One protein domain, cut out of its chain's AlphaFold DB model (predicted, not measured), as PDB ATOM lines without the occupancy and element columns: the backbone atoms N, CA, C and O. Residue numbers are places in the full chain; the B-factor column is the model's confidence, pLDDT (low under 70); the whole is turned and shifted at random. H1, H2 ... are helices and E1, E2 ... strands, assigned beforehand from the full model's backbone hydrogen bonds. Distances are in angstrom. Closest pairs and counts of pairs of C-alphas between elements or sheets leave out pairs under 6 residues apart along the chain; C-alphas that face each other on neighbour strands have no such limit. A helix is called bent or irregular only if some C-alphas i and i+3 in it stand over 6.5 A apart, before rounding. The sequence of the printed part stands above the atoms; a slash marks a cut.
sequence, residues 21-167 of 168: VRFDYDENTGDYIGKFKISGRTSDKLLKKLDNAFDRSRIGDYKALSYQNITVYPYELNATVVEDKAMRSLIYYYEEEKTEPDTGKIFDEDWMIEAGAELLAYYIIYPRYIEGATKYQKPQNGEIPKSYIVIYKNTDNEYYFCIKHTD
ATOM      1  N   VAL A  21     207.212 135.981 227.091       82.25
ATOM      2  CA  VAL A  21     207.496 135.017 226.018       82.25
ATOM      3  C   VAL A  21     208.641 135.578 225.189       82.25
ATOM      4  O   VAL A  21     209.671 134.928 225.042       82.25
ATOM      5  N   ARG A  22     208.493 136.832 224.744       88.56
ATOM      6  CA  ARG A  22     209.517 137.592 224.027       88.56
ATOM      7  C   ARG A  22     209.308 139.090 224.238       88.56
ATOM      8  O   ARG A  22     208.181 139.530 224.441       88.56
ATOM      9  N   PHE A  23     210.397 139.850 224.265       86.06
ATOM     10  CA  PHE A  23     210.365 141.308 224.332       86.06
ATOM     11  C   PHE A  23     211.688 141.840 223.806       86.06
ATOM     12  O   PHE A  23     212.724 141.527 224.410       86.06
ATOM     13  N   ASP A  24     211.591 142.630 222.745       86.06
ATOM     14  CA  ASP A  24     212.694 143.255 222.029       86.06
ATOM     15  C   ASP A  24     212.490 144.782 222.111       86.06
ATOM     16  O   ASP A  24     211.370 145.271 221.954       86.06
ATOM     17  N   TYR A  25     213.558 145.518 222.429       83.69
ATOM     18  CA  TYR A  25     213.571 146.977 222.582       83.69
ATOM     19  C   TYR A  25     214.764 147.535 221.811       83.69
ATOM     20  O   TYR A  25     215.881 147.045 222.001       83.69
ATOM     21  N   ASP A  26     214.527 148.534 220.966       82.06
ATOM     22  CA  ASP A  26     215.577 149.270 220.267       82.06
ATOM     23  C   ASP A  26     215.846 150.588 221.001       82.06
ATOM     24  O   ASP A  26     215.007 151.486 221.052       82.06
ATOM     25  N   GLU A  27     217.032 150.704 221.598       76.38
ATOM     26  CA  GLU A  27     217.438 151.906 222.332       76.38
ATOM     27  C   GLU A  27     217.670 153.119 221.418       76.38
ATOM     28  O   GLU A  27     217.649 154.250 221.903       76.38
ATOM     29  N   ASN A  28     217.906 152.901 220.120       81.25
ATOM     30  CA  ASN A  28     218.188 153.978 219.173       81.25
ATOM     31  C   ASN A  28     216.909 154.644 218.674       81.25
ATOM     32  O   ASN A  28     216.897 155.862 218.506       81.25
ATOM     33  N   THR A  29     215.864 153.853 218.421       80.31
ATOM     34  CA  THR A  29     214.582 154.366 217.920       80.31
ATOM     35  C   THR A  29     213.576 154.592 219.040       80.31
ATOM     36  O   THR A  29     212.779 155.509 218.945       80.31
ATOM     37  N   GLY A  30     213.643 153.827 220.133       76.69
ATOM     38  CA  GLY A  30     212.610 153.820 221.172       76.69
ATOM     39  C   GLY A  30     211.509 152.783 220.925       76.69
ATOM     40  O   GLY A  30     210.649 152.592 221.793       76.69
ATOM     41  N   ASP A  31     211.570 152.060 219.804       84.31
ATOM     42  CA  ASP A  31     210.620 151.010 219.448       84.31
ATOM     43  C   ASP A  31     210.694 149.827 220.406       84.31
ATOM     44  O   ASP A  31     211.765 149.407 220.854       84.31
ATOM     45  N   TYR A  32     209.542 149.217 220.669       85.94
ATOM     46  CA  TYR A  32     209.509 147.936 221.362       85.94
ATOM     47  C   TYR A  32     208.415 147.029 220.836       85.94
ATOM     48  O   TYR A  32     207.324 147.462 220.476       85.94
ATOM     49  N   ILE A  33     208.681 145.729 220.883       89.00
ATOM     50  CA  ILE A  33     207.703 144.692 220.582       89.00
ATOM     51  C   ILE A  33     207.761 143.607 221.648       89.00
ATOM     52  O   ILE A  33     208.831 143.190 222.092       89.00
ATOM     53  N   GLY A  34     206.601 143.154 222.107       89.12
ATOM     54  CA  GLY A  34     206.511 142.235 223.226       89.12
ATOM     55  C   GLY A  34     205.303 141.325 223.168       89.12
ATOM     56  O   GLY A  34     204.193 141.767 222.884       89.12
ATOM     57  N   LYS A  35     205.530 140.068 223.545       92.06
ATOM     58  CA  LYS A  35     204.513 139.039 223.750       92.06
ATOM     59  C   LYS A  35     204.644 138.456 225.146       92.06
ATOM     60  O   LYS A  35     205.714 138.008 225.578       92.06
ATOM     61  N   PHE A  36     203.525 138.428 225.849       89.75
ATOM     62  CA  PHE A  36     203.451 138.034 227.244       89.75
ATOM     63  C   PHE A  36     202.332 137.024 227.427       89.75
ATOM     64  O   PHE A  36     201.188 137.283 227.062       89.75
ATOM     65  N   LYS A  37     202.649 135.888 228.047       92.19
ATOM     66  CA  LYS A  37     201.633 134.927 228.467       92.19
ATOM     67  C   LYS A  37     200.986 135.428 229.752       92.19
ATOM     68  O   LYS A  37     201.676 135.776 230.720       92.19
ATOM     69  N   ILE A  38     199.661 135.453 229.758       90.19
ATOM     70  CA  ILE A  38     198.844 135.960 230.857       90.19
ATOM     71  C   ILE A  38     197.813 134.912 231.291       90.19
ATOM     72  O   ILE A  38     197.560 133.928 230.603       90.19
ATOM     73  N   SER A  39     197.229 135.099 232.474       90.69
ATOM     74  CA  SER A  39     196.076 134.295 232.901       90.69
ATOM     75  C   SER A  39     194.781 134.864 232.316       90.69
ATOM     76  O   SER A  39     194.714 136.074 232.095       90.69
ATOM     77  N   GLY A  40     193.727 134.051 232.176       90.88
ATOM     78  CA  GLY A  40     192.396 134.546 231.786       90.88
ATOM     79  C   GLY A  40     191.901 135.677 232.701       90.88
ATOM     80  O   GLY A  40     191.517 136.739 232.233       90.88
ATOM     81  N   ARG A  41     192.098 135.552 234.022       89.62
ATOM     82  CA  ARG A  41     191.782 136.625 234.987       89.62
ATOM     83  C   ARG A  41     192.572 137.918 234.739       89.62
ATOM     84  O   ARG A  41     192.098 139.007 235.062       89.62
ATOM     85  N   THR A  42     193.810 137.815 234.257       86.56
ATOM     86  CA  THR A  42     194.618 138.982 233.874       86.56
ATOM     87  C   THR A  42     194.099 139.585 232.572       86.56
ATOM     88  O   THR A  42     194.024 140.808 232.495       86.56
ATOM     89  N   SER A  43     193.699 138.746 231.611       89.75
ATOM     90  CA  SER A  43     193.042 139.160 230.366       89.75
ATOM     91  C   SER A  43     191.812 140.019 230.663       89.75
ATOM     92  O   SER A  43     191.795 141.190 230.294       89.75
ATOM     93  N   ASP A  44     190.871 139.524 231.474       88.81
ATOM     94  CA  ASP A  44     189.642 140.252 231.832       88.81
ATOM     95  C   ASP A  44     189.925 141.620 232.470       88.81
ATOM     96  O   ASP A  44     189.258 142.621 232.203       88.81
ATOM     97  N   LYS A  45     190.946 141.683 233.336       86.56
ATOM     98  CA  LYS A  45     191.366 142.937 233.975       86.56
ATOM     99  C   LYS A  45     191.964 143.919 232.974       86.56
ATOM    100  O   LYS A  45     191.748 145.118 233.134       86.56
ATOM    101  N   LEU A  46     192.755 143.437 232.015       84.81
ATOM    102  CA  LEU A  46     193.356 144.274 230.978       84.81
ATOM    103  C   LEU A  46     192.289 144.784 230.009       84.81
ATOM    104  O   LEU A  46     192.252 145.988 229.783       84.81
ATOM    105  N   LEU A  47     191.380 143.917 229.554       86.56
ATOM    106  CA  LEU A  47     190.226 144.288 228.729       86.56
ATOM    107  C   LEU A  47     189.420 145.405 229.396       86.56
ATOM    108  O   LEU A  47     189.317 146.505 228.863       86.56
ATOM    109  N   LYS A  48     189.007 145.204 230.656       84.69
ATOM    110  CA  LYS A  48     188.274 146.230 231.408       84.69
ATOM    111  C   LYS A  48     189.055 147.542 231.543       84.69
ATOM    112  O   LYS A  48     188.454 148.616 231.554       84.69
ATOM    113  N   LYS A  49     190.381 147.494 231.705       82.31
ATOM    114  CA  LYS A  49     191.214 148.707 231.773       82.31
ATOM    115  C   LYS A  49     191.273 149.433 230.429       82.31
ATOM    116  O   LYS A  49     191.167 150.658 230.438       82.31
ATOM    117  N   LEU A  50     191.432 148.695 229.332       80.81
ATOM    118  CA  LEU A  50     191.465 149.230 227.972       80.81
ATOM    119  C   LEU A  50     190.122 149.855 227.599       80.81
ATOM    120  O   LEU A  50     190.112 151.004 227.177       80.81
ATOM    121  N   ASP A  51     189.003 149.193 227.895       81.88
ATOM    122  CA  ASP A  51     187.656 149.749 227.697       81.88
ATOM    123  C   ASP A  51     187.449 151.047 228.476       81.88
ATOM    124  O   ASP A  51     187.018 152.062 227.933       81.88
ATOM    125  N   ASN A  52     187.837 151.064 229.757       78.12
ATOM    126  CA  ASN A  52     187.753 152.286 230.556       78.12
ATOM    127  C   ASN A  52     188.661 153.398 230.009       78.12
ATOM    128  O   ASN A  52     188.337 154.575 230.156       78.12
ATOM    129  N   ALA A  53     189.824 153.061 229.445       76.19
ATOM    130  CA  ALA A  53     190.718 154.036 228.829       76.19
ATOM    131  C   ALA A  53     190.140 154.563 227.505       76.19
ATOM    132  O   ALA A  53     190.158 155.773 227.283       76.19
ATOM    133  N   PHE A  54     189.541 153.688 226.695       76.50
ATOM    134  CA  PHE A  54     188.794 154.029 225.488       76.50
ATOM    135  C   PHE A  54     187.632 154.986 225.787       76.50
ATOM    136  O   PHE A  54     187.539 156.053 225.180       76.50
ATOM    137  N   ASP A  55     186.800 154.688 226.788       74.94
ATOM    138  CA  ASP A  55     185.693 155.569 227.175       74.94
ATOM    139  C   ASP A  55     186.177 156.942 227.659       74.94
ATOM    140  O   ASP A  55     185.623 157.976 227.267       74.94
ATOM    141  N   ARG A  56     187.249 156.983 228.465       70.88
ATOM    142  CA  ARG A  56     187.869 158.255 228.881       70.88
ATOM    143  C   ARG A  56     188.442 159.023 227.692       70.88
ATOM    144  O   ARG A  56     188.291 160.244 227.649       70.88
ATOM    145  N   SER A  57     189.070 158.329 226.742       72.00
ATOM    146  CA  SER A  57     189.587 158.920 225.506       72.00
ATOM    147  C   SER A  57     188.463 159.574 224.705       72.00
ATOM    148  O   SER A  57     188.562 160.751 224.370       72.00
ATOM    149  N   ARG A  58     187.340 158.872 224.509       71.38
ATOM    150  CA  ARG A  58     186.171 159.399 223.794       71.38
ATOM    151  C   ARG A  58     185.588 160.649 224.460       71.38
ATOM    152  O   ARG A  58     185.242 161.609 223.777       71.38
ATOM    153  N   ILE A  59     185.513 160.685 225.793       67.38
ATOM    154  CA  ILE A  59     185.121 161.903 226.530       67.38
ATOM    155  C   ILE A  59     186.116 163.044 226.261       67.38
ATOM    156  O   ILE A  59     185.707 164.196 226.109       67.38
ATOM    157  N   GLY A  60     187.411 162.731 226.177       64.12
ATOM    158  CA  GLY A  60     188.454 163.660 225.748       64.12
ATOM    159  C   GLY A  60     188.238 164.203 224.331       64.12
ATOM    160  O   GLY A  60     188.400 165.405 224.136       64.12
ATOM    161  N   ASP A  61     187.811 163.368 223.375       66.94
ATOM    162  CA  ASP A  61     187.474 163.795 222.004       66.94
ATOM    163  C   ASP A  61     186.309 164.782 221.992       66.94
ATOM    164  O   ASP A  61     186.407 165.855 221.396       66.94
ATOM    165  N   TYR A  62     185.224 164.463 222.704       63.53
ATOM    166  CA  TYR A  62     184.072 165.362 222.821       63.53
ATOM    167  C   TYR A  62     184.454 166.712 223.428       63.53
ATOM    168  O   TYR A  62     184.044 167.760 222.929       63.53
ATOM    169  N   LYS A  63     185.277 166.690 224.480       62.56
ATOM    170  CA  LYS A  63     185.819 167.903 225.089       62.56
ATOM    171  C   LYS A  63     186.661 168.693 224.084       62.56
ATOM    172  O   LYS A  63     186.380 169.866 223.869       62.56
ATOM    173  N   ALA A  64     187.615 168.052 223.412       61.59
ATOM    174  CA  ALA A  64     188.465 168.679 222.396       61.59
ATOM    175  C   ALA A  64     187.661 169.380 221.286       61.59
ATOM    176  O   ALA A  64     187.971 170.514 220.929       61.59
ATOM    177  N   LEU A  65     186.595 168.741 220.792       61.75
ATOM    178  CA  LEU A  65     185.693 169.328 219.795       61.75
ATOM    179  C   LEU A  65     184.918 170.533 220.350       61.75
ATOM    180  O   LEU A  65     184.793 171.545 219.667       61.75
ATOM    181  N   SER A  66     184.447 170.465 221.601       59.09
ATOM    182  CA  SER A  66     183.758 171.591 222.255       59.09
ATOM    183  C   SER A  66     184.669 172.800 222.516       59.09
ATOM    184  O   SER A  66     184.196 173.932 222.611       59.09
ATOM    185  N   TYR A  67     185.979 172.566 222.593       57.19
ATOM    186  CA  TYR A  67     186.990 173.576 222.875       57.19
ATOM    187  C   TYR A  67     187.520 174.317 221.642       57.19
ATOM    188  O   TYR A  67     188.264 175.278 221.807       57.19
ATOM    189  N   GLN A  68     187.099 173.963 220.421       53.78
ATOM    190  CA  GLN A  68     187.487 174.702 219.208       53.78
ATOM    191  C   GLN A  68     187.064 176.193 219.222       53.78
ATOM    192  O   GLN A  68     187.516 176.949 218.370       53.78
ATOM    193  N   ASN A  69     186.270 176.635 220.214       49.81
ATOM    194  CA  ASN A  69     185.830 178.023 220.410       49.81
ATOM    195  C   ASN A  69     186.206 178.649 221.779       49.81
ATOM    196  O   ASN A  69     185.671 179.705 222.118       49.81
ATOM    197  N   ILE A  70     187.073 178.032 222.600       48.66
ATOM    198  CA  ILE A  70     187.435 178.549 223.940       48.66
ATOM    199  C   ILE A  70     188.927 178.304 224.218       48.66
ATOM    200  O   ILE A  70     189.445 177.238 223.906       48.66
ATOM    201  N   THR A  71     189.626 179.261 224.838       49.12
ATOM    202  CA  THR A  71     191.017 179.084 225.295       49.12
ATOM    203  C   THR A  71     191.108 177.956 226.327       49.12
ATOM    204  O   THR A  71     190.539 178.067 227.412       49.12
ATOM    205  N   VAL A  72     191.847 176.888 226.010       48.81
ATOM    206  CA  VAL A  72     192.071 175.737 226.905       48.81
ATOM    207  C   VAL A  72     193.474 175.770 227.475       48.81
ATOM    208  O   VAL A  72     194.441 176.003 226.752       48.81
ATOM    209  N   TYR A  73     193.600 175.481 228.769       47.41
ATOM    210  CA  TYR A  73     194.903 175.344 229.401       47.41
ATOM    211  C   TYR A  73     195.478 173.920 229.219       47.41
ATOM    212  O   TYR A  73     194.754 172.941 229.416       47.41
ATOM    213  N   PRO A  74     196.789 173.762 228.933       47.69
ATOM    214  CA  PRO A  74     197.416 172.491 228.527       47.69
ATOM    215  C   PRO A  74     197.344 171.305 229.510       47.69
ATOM    216  O   PRO A  74     197.884 170.234 229.236       47.69
ATOM    217  N   TYR A  75     196.785 171.492 230.706       46.62
ATOM    218  CA  TYR A  75     196.764 170.496 231.780       46.62
ATOM    219  C   TYR A  75     195.420 169.762 231.932       46.62
ATOM    220  O   TYR A  75     195.345 168.854 232.756       46.62
ATOM    221  N   GLU A  76     194.380 170.128 231.173       48.38
ATOM    222  CA  GLU A  76     193.003 169.643 231.404       48.38
ATOM    223  C   GLU A  76     192.586 168.427 230.556       48.38
ATOM    224  O   GLU A  76     191.626 167.734 230.901       48.38
ATOM    225  N   LEU A  77     193.303 168.129 229.470       52.62
ATOM    226  CA  LEU A  77     193.030 166.973 228.612       52.62
ATOM    227  C   LEU A  77     194.022 165.844 228.906       52.62
ATOM    228  O   LEU A  77     195.236 166.032 228.818       52.62
ATOM    229  N   ASN A  78     193.497 164.656 229.230       54.28
ATOM    230  CA  ASN A  78     194.293 163.429 229.244       54.28
ATOM    231  C   ASN A  78     194.991 163.284 227.888       54.28
ATOM    232  O   ASN A  78     194.359 163.378 226.833       54.28
ATOM    233  N   ALA A  79     196.306 163.096 227.936       58.09
ATOM    234  CA  ALA A  79     197.177 163.229 226.777       58.09
ATOM    235  C   ALA A  79     197.166 162.005 225.853       58.09
ATOM    236  O   ALA A  79     197.886 162.022 224.864       58.09
ATOM    237  N   THR A  80     196.371 160.971 226.138       68.50
ATOM    238  CA  THR A  80     196.390 159.705 225.396       68.50
ATOM    239  C   THR A  80     195.040 159.435 224.756       68.50
ATOM    240  O   THR A  80     193.997 159.460 225.415       68.50
ATOM    241  N   VAL A  81     195.074 159.199 223.451       68.44
ATOM    242  CA  VAL A  81     193.974 158.645 222.677       68.44
ATOM    243  C   VAL A  81     194.086 157.130 222.717       68.44
ATOM    244  O   VAL A  81     195.154 156.562 222.501       68.44
ATOM    245  N   VAL A  82     192.961 156.485 222.984       69.12
ATOM    246  CA  VAL A  82     192.786 155.044 222.839       69.12
ATOM    247  C   VAL A  82     191.688 154.854 221.807       69.12
ATOM    248  O   VAL A  82     190.583 155.363 221.987       69.12
ATOM    249  N   GLU A  83     191.995 154.143 220.729       69.00
ATOM    250  CA  GLU A  83     191.055 153.785 219.675       69.00
ATOM    251  C   GLU A  83     190.795 152.276 219.679       69.00
ATOM    252  O   GLU A  83     191.689 151.481 219.404       69.00
ATOM    253  N   ASP A  84     189.538 151.893 219.911       62.62
ATOM    254  CA  ASP A  84     188.999 150.543 219.649       62.62
ATOM    255  C   ASP A  84     188.613 150.354 218.162       62.62
ATOM    256  O   ASP A  84     188.127 149.312 217.720       62.62
ATOM    257  N   LYS A  85     188.818 151.389 217.331       56.69
ATOM    258  CA  LYS A  85     188.470 151.346 215.904       56.69
ATOM    259  C   LYS A  85     189.156 150.201 215.169       56.69
ATOM    260  O   LYS A  85     188.609 149.762 214.165       56.69
ATOM    261  N   ALA A  86     190.310 149.730 215.630       59.16
ATOM    262  CA  ALA A  86     191.082 148.721 214.925       59.16
ATOM    263  C   ALA A  86     190.387 147.351 214.939       59.16
ATOM    264  O   ALA A  86     190.241 146.752 213.878       59.16
ATOM    265  N   MET A  87     189.839 146.922 216.083       65.50
ATOM    266  CA  MET A  87     189.001 145.722 216.158       65.50
ATOM    267  C   MET A  87     187.744 145.857 215.289       65.50
ATOM    268  O   MET A  87     187.459 144.988 214.473       65.50
ATOM    269  N   ARG A  88     187.002 146.965 215.415       60.75
ATOM    270  CA  ARG A  88     185.764 147.173 214.640       60.75
ATOM    271  C   ARG A  88     186.000 147.277 213.138       60.75
ATOM    272  O   ARG A  88     185.197 146.765 212.373       60.75
ATOM    273  N   SER A  89     187.074 147.943 212.719       60.56
ATOM    274  CA  SER A  89     187.432 148.065 211.299       60.56
ATOM    275  C   SER A  89     187.883 146.723 210.737       60.56
ATOM    276  O   SER A  89     187.541 146.408 209.606       60.56
ATOM    277  N   LEU A  90     188.599 145.920 211.535       62.81
ATOM    278  CA  LEU A  90     188.964 144.556 211.177       62.81
ATOM    279  C   LEU A  90     187.701 143.696 211.027       62.81
ATOM    280  O   LEU A  90     187.471 143.149 209.961       62.81
ATOM    281  N   ILE A  91     186.823 143.667 212.032       63.59
ATOM    282  CA  ILE A  91     185.544 142.943 211.956       63.59
ATOM    283  C   ILE A  91     184.740 143.382 210.727       63.59
ATOM    284  O   ILE A  91     184.320 142.528 209.962       63.59
ATOM    285  N   TYR A  92     184.588 144.686 210.484       59.69
ATOM    286  CA  TYR A  92     183.813 145.202 209.351       59.69
ATOM    287  C   TYR A  92     184.403 144.797 207.990       59.69
ATOM    288  O   TYR A  92     183.678 144.312 207.127       59.69
ATOM    289  N   TYR A  93     185.722 144.945 207.813       61.25
ATOM    290  CA  TYR A  93     186.428 144.531 206.596       61.25
ATOM    291  C   TYR A  93     186.197 143.041 206.295       61.25
ATOM    292  O   TYR A  93     185.901 142.656 205.166       61.25
ATOM    293  N   TYR A  94     186.278 142.204 207.329       59.66
ATOM    294  CA  TYR A  94     186.129 140.757 207.215       59.66
ATOM    295  C   TYR A  94     184.665 140.294 207.118       59.66
ATOM    296  O   TYR A  94     184.377 139.335 206.405       59.66
ATOM    297  N   GLU A  95     183.715 141.000 207.738       66.69
ATOM    298  CA  GLU A  95     182.272 140.787 207.555       66.69
ATOM    299  C   GLU A  95     181.838 141.080 206.111       66.69
ATOM    300  O   GLU A  95     181.083 140.292 205.531       66.69
ATOM    301  N   GLU A  96     182.341 142.164 205.504       69.12
ATOM    302  CA  GLU A  96     182.112 142.468 204.083       69.12
ATOM    303  C   GLU A  96     182.708 141.382 203.173       69.12
ATOM    304  O   GLU A  96     182.052 140.941 202.223       69.12
ATOM    305  N   GLU A  97     183.904 140.881 203.498       63.41
ATOM    306  CA  GLU A  97     184.548 139.773 202.780       63.41
ATOM    307  C   GLU A  97     184.029 138.372 203.183       63.41
ATOM    308  O   GLU A  97     184.459 137.372 202.605       63.41
ATOM    309  N   LYS A  98     183.079 138.268 204.130       60.75
ATOM    310  CA  LYS A  98     182.548 137.011 204.707       60.75
ATOM    311  C   LYS A  98     183.627 136.025 205.175       60.75
ATOM    312  O   LYS A  98     183.480 134.811 205.011       60.75
ATOM    313  N   THR A  99     184.712 136.533 205.738       62.00
ATOM    314  CA  THR A  99     185.844 135.735 206.224       62.00
ATOM    315  C   THR A  99     186.134 136.057 207.688       62.00
ATOM    316  O   THR A  99     185.614 137.025 208.231       62.00
ATOM    317  N   GLU A 100     186.898 135.210 208.375       61.75
ATOM    318  CA  GLU A 100     187.377 135.532 209.724       61.75
ATOM    319  C   GLU A 100     188.567 136.500 209.643       61.75
ATOM    320  O   GLU A 100     189.367 136.375 208.711       61.75
ATOM    321  N   PRO A 101     188.727 137.425 210.611       63.91
ATOM    322  CA  PRO A 101     189.887 138.300 210.692       63.91
ATOM    323  C   PRO A 101     191.227 137.576 210.554       63.91
ATOM    324  O   PRO A 101     191.600 136.787 211.420       63.91
ATOM    325  N   ASP A 102     191.987 137.887 209.501       66.38
ATOM    326  CA  ASP A 102     193.364 137.409 209.350       66.38
ATOM    327  C   ASP A 102     194.266 138.123 210.361       66.38
ATOM    328  O   ASP A 102     194.754 139.238 210.146       66.38
ATOM    329  N   THR A 103     194.468 137.469 211.500       63.66
ATOM    330  CA  THR A 103     195.326 137.959 212.578       63.66
ATOM    331  C   THR A 103     196.794 138.059 212.162       63.66
ATOM    332  O   THR A 103     197.520 138.871 212.737       63.66
ATOM    333  N   GLY A 104     197.216 137.326 211.122       62.97
ATOM    334  CA  GLY A 104     198.553 137.409 210.529       62.97
ATOM    335  C   GLY A 104     198.829 138.731 209.807       62.97
ATOM    336  O   GLY A 104     199.972 139.013 209.473       62.97
ATOM    337  N   LYS A 105     197.803 139.568 209.596       66.19
ATOM    338  CA  LYS A 105     197.945 140.928 209.049       66.19
ATOM    339  C   LYS A 105     197.976 142.022 210.120       66.19
ATOM    340  O   LYS A 105     198.096 143.194 209.775       66.19
ATOM    341  N   ILE A 106     197.818 141.677 211.403       75.00
ATOM    342  CA  ILE A 106     197.842 142.668 212.493       75.00
ATOM    343  C   ILE A 106     199.285 143.061 212.834       75.00
ATOM    344  O   ILE A 106     199.566 144.235 213.070       75.00
ATOM    345  N   PHE A 107     200.191 142.082 212.838       80.38
ATOM    346  CA  PHE A 107     201.631 142.275 212.995       80.38
ATOM    347  C   PHE A 107     202.357 141.559 211.861       80.38
ATOM    348  O   PHE A 107     201.991 140.437 211.526       80.38
ATOM    349  N   ASP A 108     203.412 142.173 211.325       80.62
ATOM    350  CA  ASP A 108     204.292 141.518 210.345       80.62
ATOM    351  C   ASP A 108     205.053 140.337 210.974       80.62
ATOM    352  O   ASP A 108     205.501 139.414 210.294       80.62
ATOM    353  N   GLU A 109     205.221 140.373 212.297       86.75
ATOM    354  CA  GLU A 109     205.896 139.352 213.077       86.75
ATOM    355  C   GLU A 109     204.996 138.133 213.333       86.75
ATOM    356  O   GLU A 109     204.158 138.127 214.238       86.75
ATOM    357  N   ASP A 110     205.243 137.056 212.586       83.44
ATOM    358  CA  ASP A 110     204.547 135.760 212.658       83.44
ATOM    359  C   ASP A 110     204.448 135.144 214.069       83.44
ATOM    360  O   ASP A 110     203.499 134.431 214.393       83.44
ATOM    361  N   TRP A 111     205.405 135.438 214.948       86.69
ATOM    362  CA  TRP A 111     205.430 134.949 216.325       86.69
ATOM    363  C   TRP A 111     204.506 135.721 217.279       86.69
ATOM    364  O   TRP A 111     204.348 135.300 218.433       86.69
ATOM    365  N   MET A 112     203.906 136.836 216.849       88.94
ATOM    366  CA  MET A 112     203.049 137.663 217.702       88.94
ATOM    367  C   MET A 112     201.695 137.009 217.958       88.94
ATOM    368  O   MET A 112     201.283 136.914 219.114       88.94
ATOM    369  N   ILE A 113     201.038 136.491 216.920       88.44
ATOM    370  CA  ILE A 113     199.713 135.871 217.029       88.44
ATOM    371  C   ILE A 113     199.739 134.534 216.292       88.44
ATOM    372  O   ILE A 113     200.051 134.489 215.108       88.44
ATOM    373  N   GLU A 114     199.428 133.436 216.986       86.75
ATOM    374  CA  GLU A 114     199.345 132.131 216.327       86.75
ATOM    375  C   GLU A 114     198.140 132.057 215.374       86.75
ATOM    376  O   GLU A 114     197.083 132.645 215.620       86.75
ATOM    377  N   ALA A 115     198.279 131.273 214.303       83.19
ATOM    378  CA  ALA A 115     197.177 130.979 213.395       83.19
ATOM    379  C   ALA A 115     195.997 130.328 214.143       83.19
ATOM    380  O   ALA A 115     196.190 129.441 214.976       83.19
ATOM    381  N   GLY A 116     194.772 130.763 213.835       80.81
ATOM    382  CA  GLY A 116     193.552 130.275 214.493       80.81
ATOM    383  C   GLY A 116     193.327 130.818 215.911       80.81
ATOM    384  O   GLY A 116     192.492 130.287 216.640       80.81
ATOM    385  N   ALA A 117     194.071 131.848 216.325       87.75
ATOM    386  CA  ALA A 117     193.834 132.549 217.579       87.75
ATOM    387  C   ALA A 117     192.481 133.280 217.601       87.75
ATOM    388  O   ALA A 117     192.119 133.989 216.665       87.75
ATOM    389  N   GLU A 118     191.786 133.190 218.733       88.44
ATOM    390  CA  GLU A 118     190.606 133.993 219.039       88.44
ATOM    391  C   GLU A 118     191.052 135.389 219.495       88.44
ATOM    392  O   GLU A 118     191.636 135.556 220.574       88.44
ATOM    393  N   LEU A 119     190.786 136.402 218.672       87.69
ATOM    394  CA  LEU A 119     191.100 137.790 218.988       87.69
ATOM    395  C   LEU A 119     190.081 138.349 219.993       87.69
ATOM    396  O   LEU A 119     188.896 138.457 219.692       87.69
ATOM    397  N   LEU A 120     190.545 138.736 221.184       88.62
ATOM    398  CA  LEU A 120     189.692 139.268 222.256       88.62
ATOM    399  C   LEU A 120     189.655 140.800 222.263       88.62
ATOM    400  O   LEU A 120     188.649 141.394 222.638       88.62
ATOM    401  N   ALA A 121     190.760 141.443 221.884       86.00
ATOM    402  CA  ALA A 121     190.870 142.894 221.789       86.00
ATOM    403  C   ALA A 121     191.975 143.322 220.826       86.00
ATOM    404  O   ALA A 121     193.035 142.695 220.771       86.00
ATOM    405  N   TYR A 122     191.745 144.448 220.149       87.06
ATOM    406  CA  TYR A 122     192.753 145.142 219.361       87.06
ATOM    407  C   TYR A 122     192.560 146.660 219.466       87.06
ATOM    408  O   TYR A 122     191.610 147.215 218.914       87.06
ATOM    409  N   TYR A 123     193.482 147.320 220.171       82.69
ATOM    410  CA  TYR A 123     193.483 148.766 220.379       82.69
ATOM    411  C   TYR A 123     194.715 149.408 219.751       82.69
ATOM    412  O   TYR A 123     195.813 148.849 219.787       82.69
ATOM    413  N   ILE A 124     194.537 150.633 219.266       83.69
ATOM    414  CA  ILE A 124     195.636 151.530 218.916       83.69
ATOM    415  C   ILE A 124     195.641 152.660 219.938       83.69
ATOM    416  O   ILE A 124     194.614 153.283 220.203       83.69
ATOM    417  N   ILE A 125     196.797 152.914 220.533       80.94
ATOM    418  CA  ILE A 125     196.998 153.940 221.550       80.94
ATOM    419  C   ILE A 125     198.047 154.919 221.049       80.94
ATOM    420  O   ILE A 125     199.087 154.502 220.546       80.94
ATOM    421  N   TYR A 126     197.787 156.215 221.175       77.94
ATOM    422  CA  TYR A 126     198.703 157.257 220.716       77.94
ATOM    423  C   TYR A 126     198.456 158.575 221.456       77.94
ATOM    424  O   TYR A 126     197.375 158.771 222.017       77.94
ATOM    425  N   PRO A 127     199.420 159.506 221.504       73.19
ATOM    426  CA  PRO A 127     199.193 160.788 222.143       73.19
ATOM    427  C   PRO A 127     198.131 161.606 221.411       73.19
ATOM    428  O   PRO A 127     198.143 161.767 220.191       73.19
ATOM    429  N   ARG A 128     197.252 162.222 222.191       72.75
ATOM    430  CA  ARG A 128     196.359 163.273 221.725       72.75
ATOM    431  C   ARG A 128     197.200 164.485 221.357       72.75
ATOM    432  O   ARG A 128     197.930 165.005 222.202       72.75
ATOM    433  N   TYR A 129     197.051 164.946 220.119       66.75
ATOM    434  CA  TYR A 129     197.640 166.192 219.650       66.75
ATOM    435  C   TYR A 129     196.536 167.209 219.358       66.75
ATOM    436  O   TYR A 129     195.713 167.012 218.466       66.75
ATOM    437  N   ILE A 130     196.518 168.288 220.136       64.62
ATOM    438  CA  ILE A 130     195.695 169.471 219.901       64.62
ATOM    439  C   ILE A 130     196.638 170.656 220.032       64.62
ATOM    440  O   ILE A 130     197.199 170.897 221.107       64.62
ATOM    441  N   GLU A 131     196.826 171.374 218.930       62.31
ATOM    442  CA  GLU A 131     197.701 172.539 218.879       62.31
ATOM    443  C   GLU A 131     197.341 173.531 219.999       62.31
ATOM    444  O   GLU A 131     196.182 173.895 220.184       62.31
ATOM    445  N   GLY A 132     198.332 173.898 220.816       58.78
ATOM    446  CA  GLY A 132     198.157 174.805 221.957       58.78
ATOM    447  C   GLY A 132     197.490 174.216 223.213       58.78
ATOM    448  O   GLY A 132     197.547 174.862 224.257       58.78
ATOM    449  N   ALA A 133     196.915 173.006 223.168       56.16
ATOM    450  CA  ALA A 133     196.157 172.426 224.290       56.16
ATOM    451  C   ALA A 133     196.707 171.092 224.829       56.16
ATOM    452  O   ALA A 133     196.340 170.681 225.928       56.16
ATOM    453  N   THR A 134     197.591 170.403 224.103       57.88
ATOM    454  CA  THR A 134     198.214 169.154 224.581       57.88
ATOM    455  C   THR A 134     199.667 169.365 224.984       57.88
ATOM    456  O   THR A 134     200.405 170.091 224.324       57.88
ATOM    457  N   LYS A 135     200.117 168.681 226.046       55.50
ATOM    458  CA  LYS A 135     201.539 168.666 226.451       55.50
ATOM    459  C   LYS A 135     202.446 167.955 225.449       55.50
ATOM    460  O   LYS A 135     203.656 168.157 225.480       55.50
ATOM    461  N   TYR A 136     201.871 167.097 224.612       60.72
ATOM    462  CA  TYR A 136     202.614 166.395 223.584       60.72
ATOM    463  C   TYR A 136     202.970 167.346 222.440       60.72
ATOM    464  O   TYR A 136     202.083 167.947 221.830       60.72
ATOM    465  N   GLN A 137     204.266 167.479 222.162       59.97
ATOM    466  CA  GLN A 137     204.760 168.159 220.970       59.97
ATOM    467  C   GLN A 137     204.914 167.126 219.861       59.97
ATOM    468  O   GLN A 137     205.511 166.074 220.074       59.97
ATOM    469  N   LYS A 138     204.357 167.433 218.690       63.03
ATOM    470  CA  LYS A 138     204.467 166.568 217.521       63.03
ATOM    471  C   LYS A 138     205.952 166.404 217.142       63.03
ATOM    472  O   LYS A 138     206.653 167.420 217.123       63.03
ATOM    473  N   PRO A 139     206.427 165.188 216.832       65.62
ATOM    474  CA  PRO A 139     207.780 164.978 216.337       65.62
ATOM    475  C   PRO A 139     208.027 165.764 215.045       65.62
ATOM    476  O   PRO A 139     207.088 166.099 214.315       65.62
ATOM    477  N   GLN A 140     209.294 166.078 214.757       62.16
ATOM    478  CA  GLN A 140     209.669 166.925 213.616       62.16
ATOM    479  C   GLN A 140     209.292 166.316 212.256       62.16
ATOM    480  O   GLN A 140     208.991 167.061 211.326       62.16
ATOM    481  N   ASN A 141     209.267 164.985 212.144       70.00
ATOM    482  CA  ASN A 141     208.812 164.263 210.947       70.00
ATOM    483  C   ASN A 141     207.280 164.297 210.764       70.00
ATOM    484  O   ASN A 141     206.771 163.930 209.709       70.00
ATOM    485  N   GLY A 142     206.532 164.770 211.766       67.75
ATOM    486  CA  GLY A 142     205.080 164.835 211.733       67.75
ATOM    487  C   GLY A 142     204.371 163.490 211.924       67.75
ATOM    488  O   GLY A 142     203.145 163.453 211.764       67.75
ATOM    489  N   GLU A 143     205.078 162.429 212.291       75.31
ATOM    490  CA  GLU A 143     204.490 161.128 212.601       75.31
ATOM    491  C   GLU A 143     204.198 161.024 214.098       75.31
ATOM    492  O   GLU A 143     204.876 161.611 214.934       75.31
ATOM    493  N   ILE A 144     203.092 160.370 214.443       76.56
ATOM    494  CA  ILE A 144     202.642 160.256 215.830       76.56
ATOM    495  C   ILE A 144     203.000 158.850 216.307       76.56
ATOM    496  O   ILE A 144     202.504 157.900 215.692       76.56
ATOM    497  N   PRO A 145     203.777 158.704 217.394       77.44
ATOM    498  CA  PRO A 145     204.098 157.419 217.983       77.44
ATOM    499  C   PRO A 145     202.831 156.663 218.348       77.44
ATOM    500  O   PRO A 145     201.870 157.236 218.872       77.44
ATOM    501  N   LYS A 146     202.822 155.369 218.058       82.88
ATOM    502  CA  LYS A 146     201.643 154.518 218.238       82.88
ATOM    503  C   LYS A 146     202.035 153.238 218.933       82.88
ATOM    504  O   LYS A 146     203.068 152.651 218.635       82.88
ATOM    505  N   SER A 147     201.155 152.783 219.810       84.12
ATOM    506  CA  SER A 147     201.196 151.451 220.384       84.12
ATOM    507  C   SER A 147     199.990 150.653 219.919       84.12
ATOM    508  O   SER A 147     198.845 151.053 220.114       84.12
ATOM    509  N   TYR A 148     200.257 149.496 219.342       86.31
ATOM    510  CA  TYR A 148     199.277 148.495 218.962       86.31
ATOM    511  C   TYR A 148     199.204 147.471 220.083       86.31
ATOM    512  O   TYR A 148     200.220 146.874 220.434       86.31
ATOM    513  N   ILE A 149     198.021 147.287 220.664       87.38
ATOM    514  CA  ILE A 149     197.787 146.342 221.753       87.38
ATOM    515  C   ILE A 149     196.814 145.279 221.286       87.38
ATOM    516  O   ILE A 149     195.688 145.593 220.906       87.38
ATOM    517  N   VAL A 150     197.228 144.023 221.404       89.31
ATOM    518  CA  VAL A 150     196.393 142.865 221.105       89.31
ATOM    519  C   VAL A 150     196.277 141.979 222.336       89.31
ATOM    520  O   VAL A 150     197.273 141.662 222.990       89.31
ATOM    521  N   ILE A 151     195.056 141.552 222.640       90.50
ATOM    522  CA  ILE A 151     194.795 140.470 223.588       90.50
ATOM    523  C   ILE A 151     194.088 139.368 222.820       90.50
ATOM    524  O   ILE A 151     193.099 139.624 222.133       90.50
ATOM    525  N   TYR A 152     194.594 138.148 222.927       91.88
ATOM    526  CA  TYR A 152     194.017 137.005 222.235       91.88
ATOM    527  C   TYR A 152     194.157 135.734 223.071       91.88
ATOM    528  O   TYR A 152     194.895 135.683 224.066       91.88
ATOM    529  N   LYS A 153     193.434 134.704 222.646       94.12
ATOM    530  CA  LYS A 153     193.486 133.356 223.193       94.12
ATOM    531  C   LYS A 153     193.867 132.382 222.078       94.12
ATOM    532  O   LYS A 153     193.258 132.395 221.014       94.12
ATOM    533  N   ASN A 154     194.905 131.580 222.290       92.50
ATOM    534  CA  ASN A 154     195.355 130.617 221.285       92.50
ATOM    535  C   ASN A 154     194.467 129.354 221.268       92.50
ATOM    536  O   ASN A 154     193.578 129.176 222.108       92.50
ATOM    537  N   THR A 155     194.755 128.443 220.340       91.88
ATOM    538  CA  THR A 155     194.039 127.164 220.174       91.88
ATOM    539  C   THR A 155     194.142 126.234 221.389       91.88
ATOM    540  O   THR A 155     193.267 125.398 221.598       91.88
ATOM    541  N   ASP A 156     195.161 126.418 222.232       95.12
ATOM    542  CA  ASP A 156     195.369 125.665 223.475       95.12
ATOM    543  C   ASP A 156     194.649 126.293 224.687       95.12
ATOM    544  O   ASP A 156     194.816 125.850 225.823       95.12
ATOM    545  N   ASN A 157     193.813 127.313 224.464       94.50
ATOM    546  CA  ASN A 157     193.131 128.107 225.492       94.50
ATOM    547  C   ASN A 157     194.068 128.906 226.416       94.50
ATOM    548  O   ASN A 157     193.701 129.252 227.546       94.50
ATOM    549  N   GLU A 158     195.263 129.237 225.940       95.44
ATOM    550  CA  GLU A 158     196.219 130.094 226.631       95.44
ATOM    551  C   GLU A 158     196.051 131.553 226.196       95.44
ATOM    552  O   GLU A 158     195.806 131.850 225.029       95.44
ATOM    553  N   TYR A 159     196.180 132.479 227.147       94.19
ATOM    554  CA  TYR A 159     195.931 133.901 226.920       94.19
ATOM    555  C   TYR A 159     197.239 134.661 226.747       94.19
ATOM    556  O   TYR A 159     198.201 134.452 227.500       94.19
ATOM    557  N   TYR A 160     197.236 135.614 225.821       93.38
ATOM    558  CA  TYR A 160     198.400 136.429 225.511       93.38
ATOM    559  C   TYR A 160     198.044 137.907 225.428       93.38
ATOM    560  O   TYR A 160     196.978 138.293 224.956       93.38
ATOM    561  N   PHE A 161     198.981 138.726 225.894       91.00
ATOM    562  CA  PHE A 161     199.017 140.165 225.683       91.00
ATOM    563  C   PHE A 161     200.212 140.476 224.789       91.00
ATOM    564  O   PHE A 161     201.345 140.103 225.111       91.00
ATOM    565  N   CYS A 162     199.946 141.159 223.685       90.19
ATOM    566  CA  CYS A 162     200.940 141.589 222.724       90.19
ATOM    567  C   CYS A 162     200.917 143.106 222.594       90.19
ATOM    568  O   CYS A 162     199.851 143.724 222.609       90.19
ATOM    569  N   ILE A 163     202.099 143.695 222.462       88.25
ATOM    570  CA  ILE A 163     202.269 145.126 222.256       88.25
ATOM    571  C   ILE A 163     203.378 145.381 221.240       88.25
ATOM    572  O   ILE A 163     204.437 144.764 221.326       88.25
ATOM    573  N   LYS A 164     203.137 146.296 220.304       88.38
ATOM    574  CA  LYS A 164     204.152 146.866 219.412       88.38
ATOM    575  C   LYS A 164     204.058 148.376 219.500       88.38
ATOM    576  O   LYS A 164     202.970 148.916 219.318       88.38
ATOM    577  N   HIS A 165     205.159 149.033 219.804       85.50
ATOM    578  CA  HIS A 165     205.282 150.475 219.825       85.50
ATOM    579  C   HIS A 165     206.248 150.911 218.745       85.50
ATOM    580  O   HIS A 165     207.324 150.325 218.613       85.50
ATOM    581  N   THR A 166     205.836 151.937 218.016       82.50
ATOM    582  CA  THR A 166     206.653 152.598 217.012       82.50
ATOM    583  C   THR A 166     206.788 154.061 217.395       82.50
ATOM    584  O   THR A 166     205.772 154.763 217.484       82.50
ATOM    585  N   ASP A 167     208.023 154.478 217.639       73.19
ATOM    586  CA  ASP A 167     208.454 155.862 217.765       73.19
ATOM    587  C   ASP A 167     209.097 156.241 216.420       73.19
ATOM    588  O   ASP A 167     209.945 155.518 215.897       73.19
TER     589      ASP A 167
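Overview. This is residues 21 to 167 of the 168 residues of an uncharacterized protein of Eubacterium sp. 36_13 (UniProt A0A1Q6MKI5). A twisted sheet of six strands has the long helix H1 over one face, running on past the end of the strands, while the shorter H2 packs on the opposite face at E4. The printed part has 147 residues, with two named helices and six named strands in the order E1 E2 H1 E3 H2 E4 E5 E6; the class is mixed, helices and strands. The sheet's order is E1, E2, E6, E5, E4, E3, all antiparallel. The whole is compact, with a radius of gyration of the C-alphas of 17.1 A and spans of 53 by 37 by 32 A.

Arrangement. E4, residues 118 to 127, E5, residues 146 to 153, and E6, residues 159 to 166, form a meander, each strand the antiparallel neighbour of the one before. N 123 and O 149 are 2.9 A apart, and N 150 and O 162 2.9 A, within hydrogen-bond range. Beside E6 is E2, residues 32 to 38, with N 34 and O 163 at 2.8 A. E2 forms a hairpin with edge strand E1, residues 21 to 25, with N 24 and O 33 at 2.9 A. The other edge strand, E3, residues 80 to 83, pairs with E4 through N 83 and O 124 at 2.8 A. H1, residues 40 to 69, is on the sheet at a height of 8.1 A; its closest C-alphas to E3 are Phe 54 and Val 82, 4.9 A. H2, residues 85 to 96, is on the opposite face, with C-alphas of Met 87 and Tyr 122 closest to E4, 5.0 A; H1 and H2 are apart. Every O i to N i+4 pair is within range in H2, 24 of 26 in H1.

Along the chain. E1 begins at C-alpha 21, (207.496, 135.017, 226.018). H1 spans 45.4 A and is irregular, C-alphas 66 and 69 being 7.0 A apart. E4 spans 28.3 A; E6 spans 23.7 A, ending at C-alpha 166, (206.653, 152.598, 217.012).

Size, cuts and confidence. The C-alphas farthest apart, Thr 71 and Asp 156, are 53.6 A apart. The printed part has no cut. The links H2 to E4 and E4 to E5 are long. Residues 59 to 105, 129 to 140 and 142 are under pLDDT 70.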